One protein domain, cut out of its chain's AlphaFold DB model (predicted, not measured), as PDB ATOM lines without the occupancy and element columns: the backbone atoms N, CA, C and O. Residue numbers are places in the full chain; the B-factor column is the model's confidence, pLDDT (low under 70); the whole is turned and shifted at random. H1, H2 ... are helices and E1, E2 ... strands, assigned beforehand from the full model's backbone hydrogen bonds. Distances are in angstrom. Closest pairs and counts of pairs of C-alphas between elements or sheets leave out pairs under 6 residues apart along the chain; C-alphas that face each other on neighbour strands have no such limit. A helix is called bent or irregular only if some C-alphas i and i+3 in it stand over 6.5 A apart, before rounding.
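AT A GLANCE: This is residues 50 to 139 and 146 to 160 of the 715 residues of the protein "Transpeptidase domain-containing protein" of Streptomyces afghaniensis 772 (UniProt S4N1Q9). A long, bent, twisted sheet of three strands has H1 packed on one face, making two layers, helix over sheet; H2 and H3 follow, H3 only grazing the sheet. Printed are 105 residues, with H1 H2 H3 E1 E2 E3 in chain order, of mixed class. The sheet, E1 E2 E3, is a meander, each strand the antiparallel neighbour of the one before. The whole is compact, radius of gyration of the C-alphas 13.4 A, spanning 47 by 27 by 23 A.

IN THESE COORDINATES: H1, residues 50 to 64, begins at C-alpha (171.000, 114.864, 161.130). H2 is 68 to 72, H3 78 to 90, E1 94 to 101, E2 108 to 119, 33.4 A. E3, 122 to 136, 42.2 A, bends at residue 125 and ends at C-alpha (170.310, 101.936, 160.488).

HOW THE PARTS SIT: Hairpin E1 and E2 has N 98 and O 114 at 2.8 A; hairpin E2 and E3, N 113 and O 128 at 2.8 A. H1 is on the sheet; H1 and E1 come closest at the C-alphas of Gln 64 and Val 97, 5.6 A. H2 touches H1, closest C-alphas Phe 59 and Ala 71, 4.8 A, with H1's residues 58 to 63 alone. O i to N i+4 pairs are within hydrogen-bond range throughout H1 and H2, 8 of 9 in H3.

THE WHOLE: Residues 140 to 145 are cut out, C-alphas 139 and 146 being 14.8 A apart. No link between named elements is long; no printed residue is under 70 in pLDDT.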
ATOM      1  N   THR A  50     170.875 114.528 162.557       93.38
ATOM      2  CA  THR A  50     171.000 114.864 161.130       93.38
ATOM      3  C   THR A  50     170.617 113.693 160.224       93.38
ATOM      4  O   THR A  50     169.884 113.899 159.260       93.38
ATOM      5  N   GLU A  51     171.044 112.464 160.532       94.38
ATOM      6  CA  GLU A  51     170.646 111.262 159.782       94.38
ATOM      7  C   GLU A  51     169.133 111.015 159.891       94.38
ATOM      8  O   GLU A  51     168.473 110.859 158.862       94.38
ATOM      9  N   VAL A  52     168.564 111.091 161.103       95.81
ATOM     10  CA  VAL A  52     167.113 110.952 161.346       95.81
ATOM     11  C   VAL A  52     166.321 111.999 160.557       95.81
ATOM     12  O   VAL A  52     165.398 111.664 159.809       95.81
ATOM     13  N   LYS A  53     166.714 113.276 160.651       94.00
ATOM     14  CA  LYS A  53     166.090 114.405 159.937       94.00
ATOM     15  C   LYS A  53     166.240 114.311 158.414       94.00
ATOM     16  O   LYS A  53     165.401 114.849 157.700       94.00
ATOM     17  N   THR A  54     167.275 113.639 157.910       95.25
ATOM     18  CA  THR A  54     167.507 113.475 156.465       95.25
ATOM     19  C   THR A  54     166.690 112.318 155.895       95.25
ATOM     20  O   THR A  54     165.981 112.512 154.911       95.25
ATOM     21  N   ALA A  55     166.711 111.143 156.536       96.06
ATOM     22  CA  ALA A  55     165.949 109.975 156.085       96.06
ATOM     23  C   ALA A  55     164.431 110.218 156.141       96.06
ATOM     24  O   ALA A  55     163.728 109.981 155.158       96.06
ATOM     25  N   SER A  56     163.941 110.780 157.252       96.69
ATOM     26  CA  SER A  56     162.525 111.143 157.415       96.69
ATOM     27  C   SER A  56     162.054 112.141 156.352       96.69
ATOM     28  O   SER A  56     161.019 111.929 155.724       96.69
ATOM     29  N   ARG A  57     162.835 113.198 156.079       95.88
ATOM     30  CA  ARG A  57     162.520 114.175 155.024       95.88
ATOM     31  C   ARG A  57     162.567 113.579 153.623       95.88
ATOM     32  O   ARG A  57     161.725 113.959 152.814       95.88
ATOM     33  N   ALA A  58     163.497 112.671 153.329       96.44
ATOM     34  CA  ALA A  58     163.560 112.000 152.031       96.44
ATOM     35  C   ALA A  58     162.292 111.165 151.778       96.44
ATOM     36  O   ALA A  58     161.635 111.347 150.754       96.44
ATOM     37  N   PHE A  59     161.900 110.331 152.748       98.12
ATOM     38  CA  PHE A  59     160.671 109.536 152.685       98.12
ATOM     39  C   PHE A  59     159.413 110.410 152.549       98.12
ATOM     40  O   PHE A  59     158.643 110.239 151.603       98.12
ATOM     41  N   LEU A  60     159.221 111.378 153.457       97.81
ATOM     42  CA  LEU A  60     158.009 112.205 153.488       97.81
ATOM     43  C   LEU A  60     157.896 113.101 152.242       97.81
ATOM     44  O   LEU A  60     156.827 113.164 151.644       97.81
ATOM     45  N   THR A  61     158.987 113.725 151.778       97.31
ATOM     46  CA  THR A  61     158.970 114.539 150.545       97.31
ATOM     47  C   THR A  61     158.622 113.695 149.316       97.31
ATOM     48  O   THR A  61     157.799 114.110 148.497       97.31
ATOM     49  N   ALA A  62     159.214 112.502 149.181       97.56
ATOM     50  CA  ALA A  62     158.931 111.614 148.058       97.56
ATOM     51  C   ALA A  62     157.479 111.108 148.080       97.56
ATOM     52  O   ALA A  62     156.818 111.118 147.041       97.56
ATOM     53  N   TRP A  63     156.948 110.728 149.251       97.31
ATOM     54  CA  TRP A  63     155.551 110.295 149.379       97.31
ATOM     55  C   TRP A  63     154.575 111.444 149.088       97.31
ATOM     56  O   TRP A  63     153.682 111.272 148.258       97.31
ATOM     57  N   GLN A  64     154.785 112.628 149.676       96.81
ATOM     58  CA  GLN A  64     153.954 113.812 149.422       96.81
ATOM     59  C   GLN A  64     153.937 114.194 147.933       96.81
ATOM     60  O   GLN A  64     152.895 114.552 147.393       96.81
ATOM     61  N   SER A  65     155.071 114.050 147.241       95.25
ATOM     62  CA  SER A  65     155.194 114.322 145.800       95.25
ATOM     63  C   SER A  65     154.621 113.208 144.903       95.25
ATOM     64  O   SER A  65     154.898 113.183 143.705       95.25
ATOM     65  N   GLY A  66     153.894 112.229 145.457       93.44
ATOM     66  CA  GLY A  66     153.335 111.088 144.718       93.44
ATOM     67  C   GLY A  66     154.373 110.084 144.195       93.44
ATOM     68  O   GLY A  66     154.020 109.123 143.507       93.44
ATOM     69  N   LYS A  67     155.657 110.256 144.527       96.56
ATOM     70  CA  LYS A  67     156.772 109.454 144.013       96.56
ATOM     71  C   LYS A  67     156.941 108.142 144.785       96.56
ATOM     72  O   LYS A  67     157.967 107.891 145.418       96.56
ATOM     73  N   VAL A  68     155.933 107.276 144.705       95.94
ATOM     74  CA  VAL A  68     155.837 106.018 145.470       95.94
ATOM     75  C   VAL A  68     157.106 105.150 145.392       95.94
ATOM     76  O   VAL A  68     157.508 104.577 146.401       95.94
ATOM     77  N   THR A  69     157.775 105.075 144.235       96.44
ATOM     78  CA  THR A  69     159.027 104.307 144.081       96.44
ATOM     79  C   THR A  69     160.206 104.917 144.853       96.44
ATOM     80  O   THR A  69     160.967 104.173 145.464       96.44
ATOM     81  N   GLU A  70     160.358 106.248 144.855       97.38
ATOM     82  CA  GLU A  70     161.421 106.931 145.613       97.38
ATOM     83  C   GLU A  70     161.155 106.846 147.123       97.38
ATOM     84  O   GLU A  70     162.072 106.557 147.890       97.38
ATOM     85  N   ALA A  71     159.894 107.009 147.543       97.44
ATOM     86  CA  ALA A  71     159.488 106.864 148.940       97.44
ATOM     87  C   ALA A  71     159.764 105.447 149.465       97.44
ATOM     88  O   ALA A  71     160.399 105.283 150.502       97.44
ATOM     89  N   ALA A  72     159.373 104.416 148.713       97.25
ATOM     90  CA  ALA A  72     159.645 103.027 149.069       97.25
ATOM     91  C   ALA A  72     161.150 102.684 149.080       97.25
ATOM     92  O   ALA A  72     161.582 101.854 149.867       97.25
ATOM     93  N   ALA A  73     161.985 103.338 148.266       96.56
ATOM     94  CA  ALA A  73     163.444 103.158 148.306       96.56
ATOM     95  C   ALA A  73     164.137 103.851 149.509       96.56
ATOM     96  O   ALA A  73     165.355 103.712 149.701       96.56
ATOM     97  N   ALA A  74     163.377 104.603 150.316       96.81
ATOM     98  CA  ALA A  74     163.812 105.206 151.575       96.81
ATOM     99  C   ALA A  74     163.417 104.383 152.821       96.81
ATOM    100  O   ALA A  74     163.797 104.766 153.929       96.81
ATOM    101  N   THR A  75     162.704 103.264 152.655       97.69
ATOM    102  CA  THR A  75     162.337 102.326 153.730       97.69
ATOM    103  C   THR A  75     163.238 101.084 153.714       97.69
ATOM    104  O   THR A  75     163.987 100.867 152.755       97.69
ATOM    105  N   ASP A  76     163.206 100.276 154.773       95.75
ATOM    106  CA  ASP A  76     163.889  98.978 154.821       95.75
ATOM    107  C   ASP A  76     163.102  97.858 154.112       95.75
ATOM    108  O   ASP A  76     163.675  97.194 153.242       95.75
ATOM    109  N   ASP A  77     161.792  97.715 154.350       96.00
ATOM    110  CA  ASP A  77     160.895  96.955 153.462       96.00
ATOM    111  C   ASP A  77     160.310  97.850 152.356       96.00
ATOM    112  O   ASP A  77     159.205  98.400 152.438       96.00
ATOM    113  N   SER A  78     161.072  97.972 151.269       95.94
ATOM    114  CA  SER A  78     160.641  98.684 150.060       95.94
ATOM    115  C   SER A  78     159.494  97.997 149.296       95.94
ATOM    116  O   SER A  78     158.802  98.650 148.509       95.94
ATOM    117  N   ALA A  79     159.248  96.699 149.506       96.38
ATOM    118  CA  ALA A  79     158.216  95.953 148.787       96.38
ATOM    119  C   ALA A  79     156.833  96.175 149.419       96.38
ATOM    120  O   ALA A  79     155.883  96.545 148.718       96.38
ATOM    121  N   ALA A  80     156.729  96.036 150.745       95.19
ATOM    122  CA  ALA A  80     155.525  96.387 151.490       95.19
ATOM    123  C   ALA A  80     155.221  97.890 151.386       95.19
ATOM    124  O   ALA A  80     154.068  98.255 151.130       95.19
ATOM    125  N   ALA A  81     156.246  98.751 151.470       97.31
ATOM    126  CA  ALA A  81     156.089 100.193 151.287       97.31
ATOM    127  C   ALA A  81     155.503 100.548 149.919       97.31
ATOM    128  O   ALA A  81     154.470 101.216 149.838       97.31
ATOM    129  N   ARG A  82     156.096 100.046 148.828       97.25
ATOM    130  CA  ARG A  82     155.597 100.310 147.470       97.25
ATOM    131  C   ARG A  82     154.160  99.822 147.279       97.25
ATOM    132  O   ARG A  82     153.377 100.503 146.616       97.25
ATOM    133  N   SER A  83     153.809  98.678 147.866       96.12
ATOM    134  CA  SER A  83     152.458  98.109 147.812       96.12
ATOM    135  C   SER A  83     151.426  99.020 148.493       96.12
ATOM    136  O   SER A  83     150.481  99.477 147.845       96.12
ATOM    137  N   LEU A  84     151.634  99.361 149.771       96.75
ATOM    138  CA  LEU A  84     150.667 100.146 150.545       96.75
ATOM    139  C   LEU A  84     150.566 101.601 150.066       96.75
ATOM    140  O   LEU A  84     149.460 102.126 149.964       96.75
ATOM    141  N   LEU A  85     151.684 102.235 149.700       97.06
ATOM    142  CA  LEU A  85     151.693 103.600 149.153       97.06
ATOM    143  C   LEU A  85     151.035 103.678 147.757       97.06
ATOM    144  O   LEU A  85     150.432 104.696 147.411       97.06
ATOM    145  N   THR A  86     151.069 102.593 146.973       96.06
ATOM    146  CA  THR A  86     150.261 102.480 145.742       96.06
ATOM    147  C   THR A  86     148.772 102.334 146.073       96.06
ATOM    148  O   THR A  86     147.940 102.990 145.448       96.06
ATOM    149  N   GLY A  87     148.422 101.522 147.078       95.06
ATOM    150  CA  GLY A  87     147.042 101.381 147.557       95.06
ATOM    151  C   GLY A  87     146.457 102.692 148.098       95.06
ATOM    152  O   GLY A  87     145.319 103.027 147.788       95.06
ATOM    153  N   TYR A  88     147.254 103.489 148.814       95.88
ATOM    154  CA  TYR A  88     146.867 104.798 149.359       95.88
ATOM    155  C   TYR A  88     146.315 105.761 148.289       95.88
ATOM    156  O   TYR A  88     145.348 106.482 148.521       95.88
ATOM    157  N   THR A  89     146.885 105.733 147.081       92.75
ATOM    158  CA  THR A  89     146.427 106.572 145.962       92.75
ATOM    159  C   THR A  89     145.366 105.879 145.100       92.75
ATOM    160  O   THR A  89     144.371 106.503 144.736       92.75
ATOM    161  N   LYS A  90     145.524 104.583 144.782       93.44
ATOM    162  CA  LYS A  90     144.638 103.868 143.837       93.44
ATOM    163  C   LYS A  90     143.399 103.230 144.466       93.44
ATOM    164  O   LYS A  90     142.313 103.323 143.892       93.44
ATOM    165  N   ASP A  91     143.555 102.591 145.619       93.19
ATOM    166  CA  ASP A  91     142.496 101.820 146.281       93.19
ATOM    167  C   ASP A  91     141.754 102.702 147.296       93.19
ATOM    168  O   ASP A  91     140.525 102.730 147.322       93.19
ATOM    169  N   ALA A  92     142.498 103.479 148.089       93.94
ATOM    170  CA  ALA A  92     141.970 104.420 149.075       93.94
ATOM    171  C   ALA A  92     141.577 105.785 148.483       93.94
ATOM    172  O   ALA A  92     140.897 106.557 149.152       93.94
ATOM    173  N   ARG A  93     141.966 106.077 147.233       95.69
ATOM    174  CA  ARG A  93     141.605 107.312 146.508       95.69
ATOM    175  C   ARG A  93     141.932 108.601 147.273       95.69
ATOM    176  O   ARG A  93     141.173 109.569 147.243       95.69
ATOM    177  N   ILE A  94     143.066 108.601 147.971       96.31
ATOM    178  CA  ILE A  94     143.542 109.761 148.717       96.31
ATOM    179  C   ILE A  94     144.466 110.582 147.806       96.31
ATOM    180  O   ILE A  94     145.439 110.061 147.253       96.31
ATOM    181  N   LYS A  95     144.143 111.867 147.654       94.12
ATOM    182  CA  LYS A  95     144.854 112.878 146.856       94.12
ATOM    183  C   LYS A  95     145.210 114.096 147.726       94.12
ATOM    184  O   LYS A  95     144.923 114.110 148.922       94.12
ATOM    185  N   ASP A  96     145.834 115.110 147.126       94.69
ATOM    186  CA  ASP A  96     146.134 116.413 147.752       94.69
ATOM    187  C   ASP A  96     146.931 116.301 149.072       94.69
ATOM    188  O   ASP A  96     146.743 117.061 150.022       94.69
ATOM    189  N   VAL A  97     147.807 115.294 149.143       96.38
ATOM    190  CA  VAL A  97     148.515 114.907 150.367       96.38
ATOM    191  C   VAL A  97     149.526 115.980 150.771       96.38
ATOM    192  O   VAL A  97     150.370 116.388 149.980       96.38
ATOM    193  N   THR A  98     149.476 116.382 152.036       97.31
ATOM    194  CA  THR A  98     150.427 117.264 152.718       97.31
ATOM    195  C   THR A  98     150.913 116.562 153.985       97.31
ATOM    196  O   THR A  98     150.098 116.125 154.800       97.31
ATOM    197  N   LEU A  99     152.231 116.448 154.150       97.44
ATOM    198  CA  LEU A  99     152.891 115.753 155.255       97.44
ATOM    199  C   LEU A  99     153.784 116.746 156.003       97.44
ATOM    200  O   LEU A  99     154.820 117.164 155.489       97.44
ATOM    201  N   THR A 100     153.402 117.117 157.223       96.38
ATOM    202  CA  THR A 100     154.110 118.125 158.029       96.38
ATOM    203  C   THR A 100     154.935 117.441 159.125       96.38
ATOM    204  O   THR A 100     154.346 116.986 160.108       96.38
ATOM    205  N   PRO A 101     156.278 117.363 159.016       95.12
ATOM    206  CA  PRO A 101     157.113 116.741 160.041       95.12
ATOM    207  C   PRO A 101     157.137 117.576 161.324       95.12
ATOM    208  O   PRO A 101     157.403 118.778 161.282       95.12
ATOM    209  N   GLY A 102     156.902 116.928 162.463       93.19
ATOM    210  CA  GLY A 102     157.081 117.504 163.792       93.19
ATOM    211  C   GLY A 102     158.518 117.373 164.309       93.19
ATOM    212  O   GLY A 102     159.435 116.949 163.600       93.19
ATOM    213  N   THR A 103     158.720 117.733 165.575       93.12
ATOM    214  CA  THR A 103     160.017 117.619 166.259       93.12
ATOM    215  C   THR A 103     160.381 116.147 166.504       93.12
ATOM    216  O   THR A 103     159.600 115.447 167.151       93.12
ATOM    217  N   PRO A 104     161.551 115.657 166.044       93.06
ATOM    218  CA  PRO A 104     162.018 114.306 166.350       93.06
ATOM    219  C   PRO A 104     162.250 114.077 167.848       93.06
ATOM    220  O   PRO A 104     162.778 114.946 168.544       93.06
ATOM    221  N   ALA A 105     161.926 112.875 168.318       92.62
ATOM    222  CA  ALA A 105     162.198 112.387 169.663       92.62
ATOM    223  C   ALA A 105     163.111 111.155 169.563       92.62
ATOM    224  O   ALA A 105     162.643 110.020 169.509       92.62
ATOM    225  N   GLY A 106     164.423 111.396 169.485       93.31
ATOM    226  CA  GLY A 106     165.410 110.358 169.177       93.31
ATOM    227  C   GLY A 106     165.393 109.984 167.692       93.31
ATOM    228  O   GLY A 106     165.571 110.844 166.831       93.31
ATOM    229  N   ASP A 107     165.185 108.701 167.412       93.88
ATOM    230  CA  ASP A 107     164.997 108.112 166.078       93.88
ATOM    231  C   ASP A 107     163.566 108.268 165.531       93.88
ATOM    232  O   ASP A 107     163.354 108.201 164.315       93.88
ATOM    233  N   LYS A 108     162.588 108.509 166.408       96.06
ATOM    234  CA  LYS A 108     161.175 108.659 166.059       96.06
ATOM    235  C   LYS A 108     160.830 110.079 165.611       96.06
ATOM    236  O   LYS A 108     161.126 111.056 166.297       96.06
ATOM    237  N   VAL A 109     160.122 110.196 164.489       97.62
ATOM    238  CA  VAL A 109     159.648 111.461 163.910       97.62
ATOM    239  C   VAL A 109     158.118 111.429 163.782       97.62
ATOM    240  O   VAL A 109     157.603 110.694 162.937       97.62
ATOM    241  N   PRO A 110     157.368 112.198 164.595       97.31
ATOM    242  CA  PRO A 110     155.937 112.400 164.382       97.31
ATOM    243  C   PRO A 110     155.699 113.307 163.167       97.31
ATOM    244  O   PRO A 110     156.526 114.168 162.859       97.31
ATOM    245  N   PHE A 111     154.566 113.153 162.486       97.94
ATOM    246  CA  PHE A 111     154.144 114.046 161.409       97.94
ATOM    247  C   PHE A 111     152.618 114.102 161.282       97.94
ATOM    248  O   PHE A 111     151.936 113.092 161.444       97.94
ATOM    249  N   ALA A 112     152.095 115.283 160.958       97.31
ATOM    250  CA  ALA A 112     150.678 115.474 160.671       97.31
ATOM    251  C   ALA A 112     150.402 115.224 159.183       97.31
ATOM    252  O   ALA A 112     151.149 115.695 158.321       97.31
ATOM    253  N   VAL A 113     149.310 114.525 158.882       97.88
ATOM    254  CA  VAL A 113     148.801 114.296 157.527       97.88
ATOM    255  C   VAL A 113     147.564 115.158 157.302       97.88
ATOM    256  O   VAL A 113     146.654 115.186 158.131       97.88
ATOM    257  N   LYS A 114     147.507 115.832 156.152       97.69
ATOM    258  CA  LYS A 114     146.283 116.410 155.584       97.69
ATOM    259  C   LYS A 114     146.148 115.937 154.143       97.69
ATOM    260  O   LYS A 114     147.144 115.891 153.431       97.69
ATOM    261  N   ALA A 115     144.949 115.566 153.722       97.19
ATOM    262  CA  ALA A 115     144.674 115.076 152.377       97.19
ATOM    263  C   ALA A 115     143.181 115.218 152.036       97.19
ATOM    264  O   ALA A 115     142.368 115.537 152.906       97.19
ATOM    265  N   THR A 116     142.808 114.905 150.798       96.56
ATOM    266  CA  THR A 116     141.407 114.778 150.369       96.56
ATOM    267  C   THR A 116     141.140 113.335 149.954       96.56
ATOM    268  O   THR A 116     141.898 112.770 149.166       96.56
ATOM    269  N   VAL A 117     140.055 112.729 150.439       95.94
ATOM    270  CA  VAL A 117     139.555 111.452 149.904       95.94
ATOM    271  C   VAL A 117     138.492 111.754 148.859       95.94
ATOM    272  O   VAL A 117     137.564 112.507 149.158       95.94
ATOM    273  N   SER A 118     138.590 111.164 147.666       92.44
ATOM    274  CA  SER A 118     137.600 111.345 146.597       92.44
ATOM    275  C   SER A 118     137.033 110.022 146.084       92.44
ATOM    276  O   SER A 118     137.739 109.032 145.913       92.44
ATOM    277  N   TYR A 119     135.729 109.973 145.818       88.56
ATOM    278  CA  TYR A 119     135.092 108.805 145.215       88.56
ATOM    279  C   TYR A 119     133.842 109.203 144.432       88.56
ATOM    280  O   TYR A 119     132.923 109.815 144.977       88.56
ATOM    281  N   LYS A 120     133.798 108.838 143.144       85.12
ATOM    282  CA  LYS A 120     132.793 109.328 142.185       85.12
ATOM    283  C   LYS A 120     132.727 110.865 142.247       85.12
ATOM    284  O   LYS A 120     133.734 111.502 141.959       85.12
ATOM    285  N   ASN A 121     131.600 111.435 142.677       84.38
ATOM    286  CA  ASN A 121     131.378 112.884 142.764       84.38
ATOM    287  C   ASN A 121     131.397 113.397 144.222       84.38
ATOM    288  O   ASN A 121     130.842 114.454 144.511       84.38
ATOM    289  N   THR A 122     131.963 112.630 145.157       85.19
ATOM    290  CA  THR A 122     131.981 112.948 146.590       85.19
ATOM    291  C   THR A 122     133.416 113.062 147.080       85.19
ATOM    292  O   THR A 122     134.209 112.140 146.892       85.19
ATOM    293  N   GLU A 123     133.744 114.169 147.744       92.44
ATOM    294  CA  GLU A 123     135.057 114.391 148.351       92.44
ATOM    295  C   GLU A 123     134.908 114.845 149.810       92.44
ATOM    296  O   GLU A 123     133.966 115.566 150.144       92.44
ATOM    297  N   LYS A 124     135.837 114.435 150.682       93.62
ATOM    298  CA  LYS A 124     135.957 114.963 152.052       93.62
ATOM    299  C   LYS A 124     137.423 115.131 152.469       93.62
ATOM    300  O   LYS A 124     138.267 114.333 152.053       93.62
ATOM    301  N   PRO A 125     137.732 116.127 153.321       95.50
ATOM    302  CA  PRO A 125     139.054 116.263 153.915       95.50
ATOM    303  C   PRO A 125     139.338 115.111 154.887       95.50
ATOM    304  O   PRO A 125     138.463 114.671 155.634       95.50
ATOM    305  N   LEU A 126     140.590 114.670 154.901       94.94
ATOM    306  CA  LEU A 126     141.157 113.695 155.822       94.94
ATOM    307  C   LEU A 126     142.329 114.352 156.553       94.94
ATOM    308  O   LEU A 126     143.223 114.913 155.917       94.94
ATOM    309  N   ALA A 127     142.338 114.276 157.881       95.19
ATOM    310  CA  ALA A 127     143.451 114.741 158.698       95.19
ATOM    311  C   ALA A 127     143.671 113.796 159.881       95.19
ATOM    312  O   ALA A 127     142.711 113.393 160.537       95.19
ATOM    313  N   TYR A 128     144.927 113.434 160.129       94.44
ATOM    314  CA  TYR A 128     145.345 112.560 161.225       94.44
ATOM    315  C   TYR A 128     146.842 112.733 161.493       94.44
ATOM    316  O   TYR A 128     147.595 113.124 160.602       94.44
ATOM    317  N   ASP A 129     147.286 112.404 162.703       95.62
ATOM    318  CA  ASP A 129     148.710 112.340 163.033       95.62
ATOM    319  C   ASP A 129     149.247 110.916 162.855       95.62
ATOM    320  O   ASP A 129     148.554 109.925 163.100       95.62
ATOM    321  N   SER A 130     150.507 110.818 162.444       97.06
ATOM    322  CA  SER A 130     151.256 109.570 162.333       97.06
ATOM    323  C   SER A 130     152.684 109.755 162.862       97.06
ATOM    324  O   SER A 130     153.085 110.840 163.292       97.06
ATOM    325  N   ALA A 131     153.473 108.686 162.867       97.25
ATOM    326  CA  ALA A 131     154.896 108.744 163.158       97.25
ATOM    327  C   ALA A 131     155.651 107.661 162.390       97.25
ATOM    328  O   ALA A 131     155.118 106.588 162.119       97.25
ATOM    329  N   LEU A 132     156.919 107.939 162.105       97.81
ATOM    330  CA  LEU A 132     157.883 106.964 161.604       97.81
ATOM    331  C   LEU A 132     159.060 106.840 162.571       97.81
ATOM    332  O   LEU A 132     159.332 107.769 163.334       97.81
ATOM    333  N   THR A 133     159.774 105.721 162.512       97.62
ATOM    334  CA  THR A 133     161.083 105.549 163.156       97.62
ATOM    335  C   THR A 133     162.141 105.472 162.058       97.62
ATOM    336  O   THR A 133     161.855 105.021 160.947       97.62
ATOM    337  N   VAL A 134     163.358 105.940 162.328       97.38
ATOM    338  CA  VAL A 134     164.504 105.725 161.439       97.38
ATOM    339  C   VAL A 134     165.395 104.642 162.041       97.38
ATOM    340  O   VAL A 134     165.766 104.727 163.205       97.38
ATOM    341  N   VAL A 135     165.771 103.647 161.242       95.75
ATOM    342  CA  VAL A 135     166.697 102.564 161.606       95.75
ATOM    343  C   VAL A 135     167.958 102.627 160.750       95.75
ATOM    344  O   VAL A 135     167.972 103.198 159.657       95.75
ATOM    345  N   ARG A 136     169.059 102.054 161.248       94.12
ATOM    346  CA  ARG A 136     170.310 101.936 160.488       94.12
ATOM    347  C   ARG A 136     170.407 100.539 159.879       94.12
ATOM    348  O   ARG A 136     170.577  99.564 160.607       94.12
ATOM    349  N   ARG A 137     170.340 100.440 158.549       91.44
ATOM    350  CA  ARG A 137     170.455  99.162 157.833       91.44
ATOM    351  C   ARG A 137     171.820  98.518 158.083       91.44
ATOM    352  O   ARG A 137     172.856  99.147 157.889       91.44
ATOM    353  N   THR A 138     171.821  97.249 158.476       87.12
ATOM    354  CA  THR A 138     173.024  96.517 158.909       87.12
ATOM    355  C   THR A 138     174.016  96.207 157.786       87.12
ATOM    356  O   THR A 138     175.204  96.069 158.060       87.12
ATOM    357  N   SER A 139     173.563  96.116 156.531       87.31
ATOM    358  CA  SER A 139     174.411  95.741 155.387       87.31
ATOM    359  C   SER A 139     175.342  96.854 154.892       87.31
ATOM    360  O   SER A 139     176.405  96.560 154.358       87.31
ATOM    361  N   ASP A 146     162.022 102.675 159.202       97.19
ATOM    362  CA  ASP A 146     161.535 101.427 159.800       97.19
ATOM    363  C   ASP A 146     160.106 101.162 159.304       97.19
ATOM    364  O   ASP A 146     159.183 101.927 159.623       97.19
ATOM    365  N   TRP A 147     159.921 100.178 158.422       97.69
ATOM    366  CA  TRP A 147     158.652 100.040 157.715       97.69
ATOM    367  C   TRP A 147     157.601  99.234 158.474       97.69
ATOM    368  O   TRP A 147     157.611  98.004 158.495       97.69
ATOM    369  N   HIS A 148     156.577  99.953 158.926       97.06
ATOM    370  CA  HIS A 148     155.283  99.385 159.285       97.06
ATOM    371  C   HIS A 148     154.151 100.116 158.559       97.06
ATOM    372  O   HIS A 148     154.199 101.329 158.356       97.06
ATOM    373  N   ALA A 149     153.065  99.408 158.251       96.81
ATOM    374  CA  ALA A 149     151.842  99.986 157.698       96.81
ATOM    375  C   ALA A 149     151.265 101.106 158.588       96.81
ATOM    376  O   ALA A 149     150.678 102.062 158.080       96.81
ATOM    377  N   ALA A 150     151.511 101.032 159.901       95.44
ATOM    378  CA  ALA A 150     151.185 102.066 160.879       95.44
ATOM    379  C   ALA A 150     151.788 103.450 160.551       95.44
ATOM    380  O   ALA A 150     151.191 104.461 160.918       95.44
ATOM    381  N   VAL A 151     152.912 103.516 159.819       97.44
ATOM    382  CA  VAL A 151     153.499 104.779 159.327       97.44
ATOM    383  C   VAL A 151     152.538 105.494 158.375       97.44
ATOM    384  O   VAL A 151     152.415 106.718 158.420       97.44
ATOM    385  N   VAL A 152     151.817 104.748 157.536       97.00
ATOM    386  CA  VAL A 152     150.849 105.325 156.592       97.00
ATOM    387  C   VAL A 152     149.602 105.816 157.323       97.00
ATOM    388  O   VAL A 152     149.126 106.907 157.023       97.00
ATOM    389  N   HIS A 153     149.085 105.044 158.282       96.19
ATOM    390  CA  HIS A 153     147.979 105.443 159.155       96.19
ATOM    391  C   HIS A 153     147.979 104.584 160.439       96.19
ATOM    392  O   HIS A 153     148.017 103.356 160.322       96.19
ATOM    393  N   PRO A 154     147.863 105.162 161.653       93.44
ATOM    394  CA  PRO A 154     148.141 104.460 162.916       93.44
ATOM    395  C   PRO A 154     147.221 103.265 163.244       93.44
ATOM    396  O   PRO A 154     147.590 102.419 164.053       93.44
ATOM    397  N   ASP A 155     146.040 103.161 162.625       86.62
ATOM    398  CA  ASP A 155     145.144 101.993 162.759       86.62
ATOM    399  C   ASP A 155     145.548 100.755 161.930       86.62
ATOM    400  O   ASP A 155     144.891  99.714 162.047       86.62
ATOM    401  N   LEU A 156     146.552 100.853 161.051       91.94
ATOM    402  CA  LEU A 156     146.956  99.766 160.156       91.94
ATOM    403  C   LEU A 156     147.912  98.780 160.840       91.94
ATOM    404  O   LEU A 156     148.946  99.176 161.375       91.94
ATOM    405  N   LYS A 157     147.607  97.480 160.738       91.31
ATOM    406  CA  LYS A 157     148.586  96.400 160.926       91.31
ATOM    407  C   LYS A 157     149.271  96.067 159.599       91.31
ATOM    408  O   LYS A 157     148.723  96.307 158.523       91.31
ATOM    409  N   ASP A 158     150.442  95.444 159.666       92.94
ATOM    410  CA  ASP A 158     151.140  94.977 158.468       92.94
ATOM    411  C   ASP A 158     150.311  93.930 157.706       92.94
ATOM    412  O   ASP A 158     149.789  92.966 158.274       92.94
ATOM    413  N   GLY A 159     150.153  94.153 156.400       89.94
ATOM    414  CA  GLY A 159     149.272  93.369 155.531       89.94
ATOM    415  C   GLY A 159     147.809  93.835 155.477       89.94
ATOM    416  O   GLY A 159     147.039  93.255 154.707       89.94
ATOM    417  N   ASP A 160     147.415  94.868 156.231       91.88
ATOM    418  CA  ASP A 160     146.148  95.579 156.014       91.88
ATOM    419  C   ASP A 160     146.195  96.434 154.730       91.88
ATOM    420  O   ASP A 160     147.259  96.739 154.184       91.88
TER     421      ASP A 160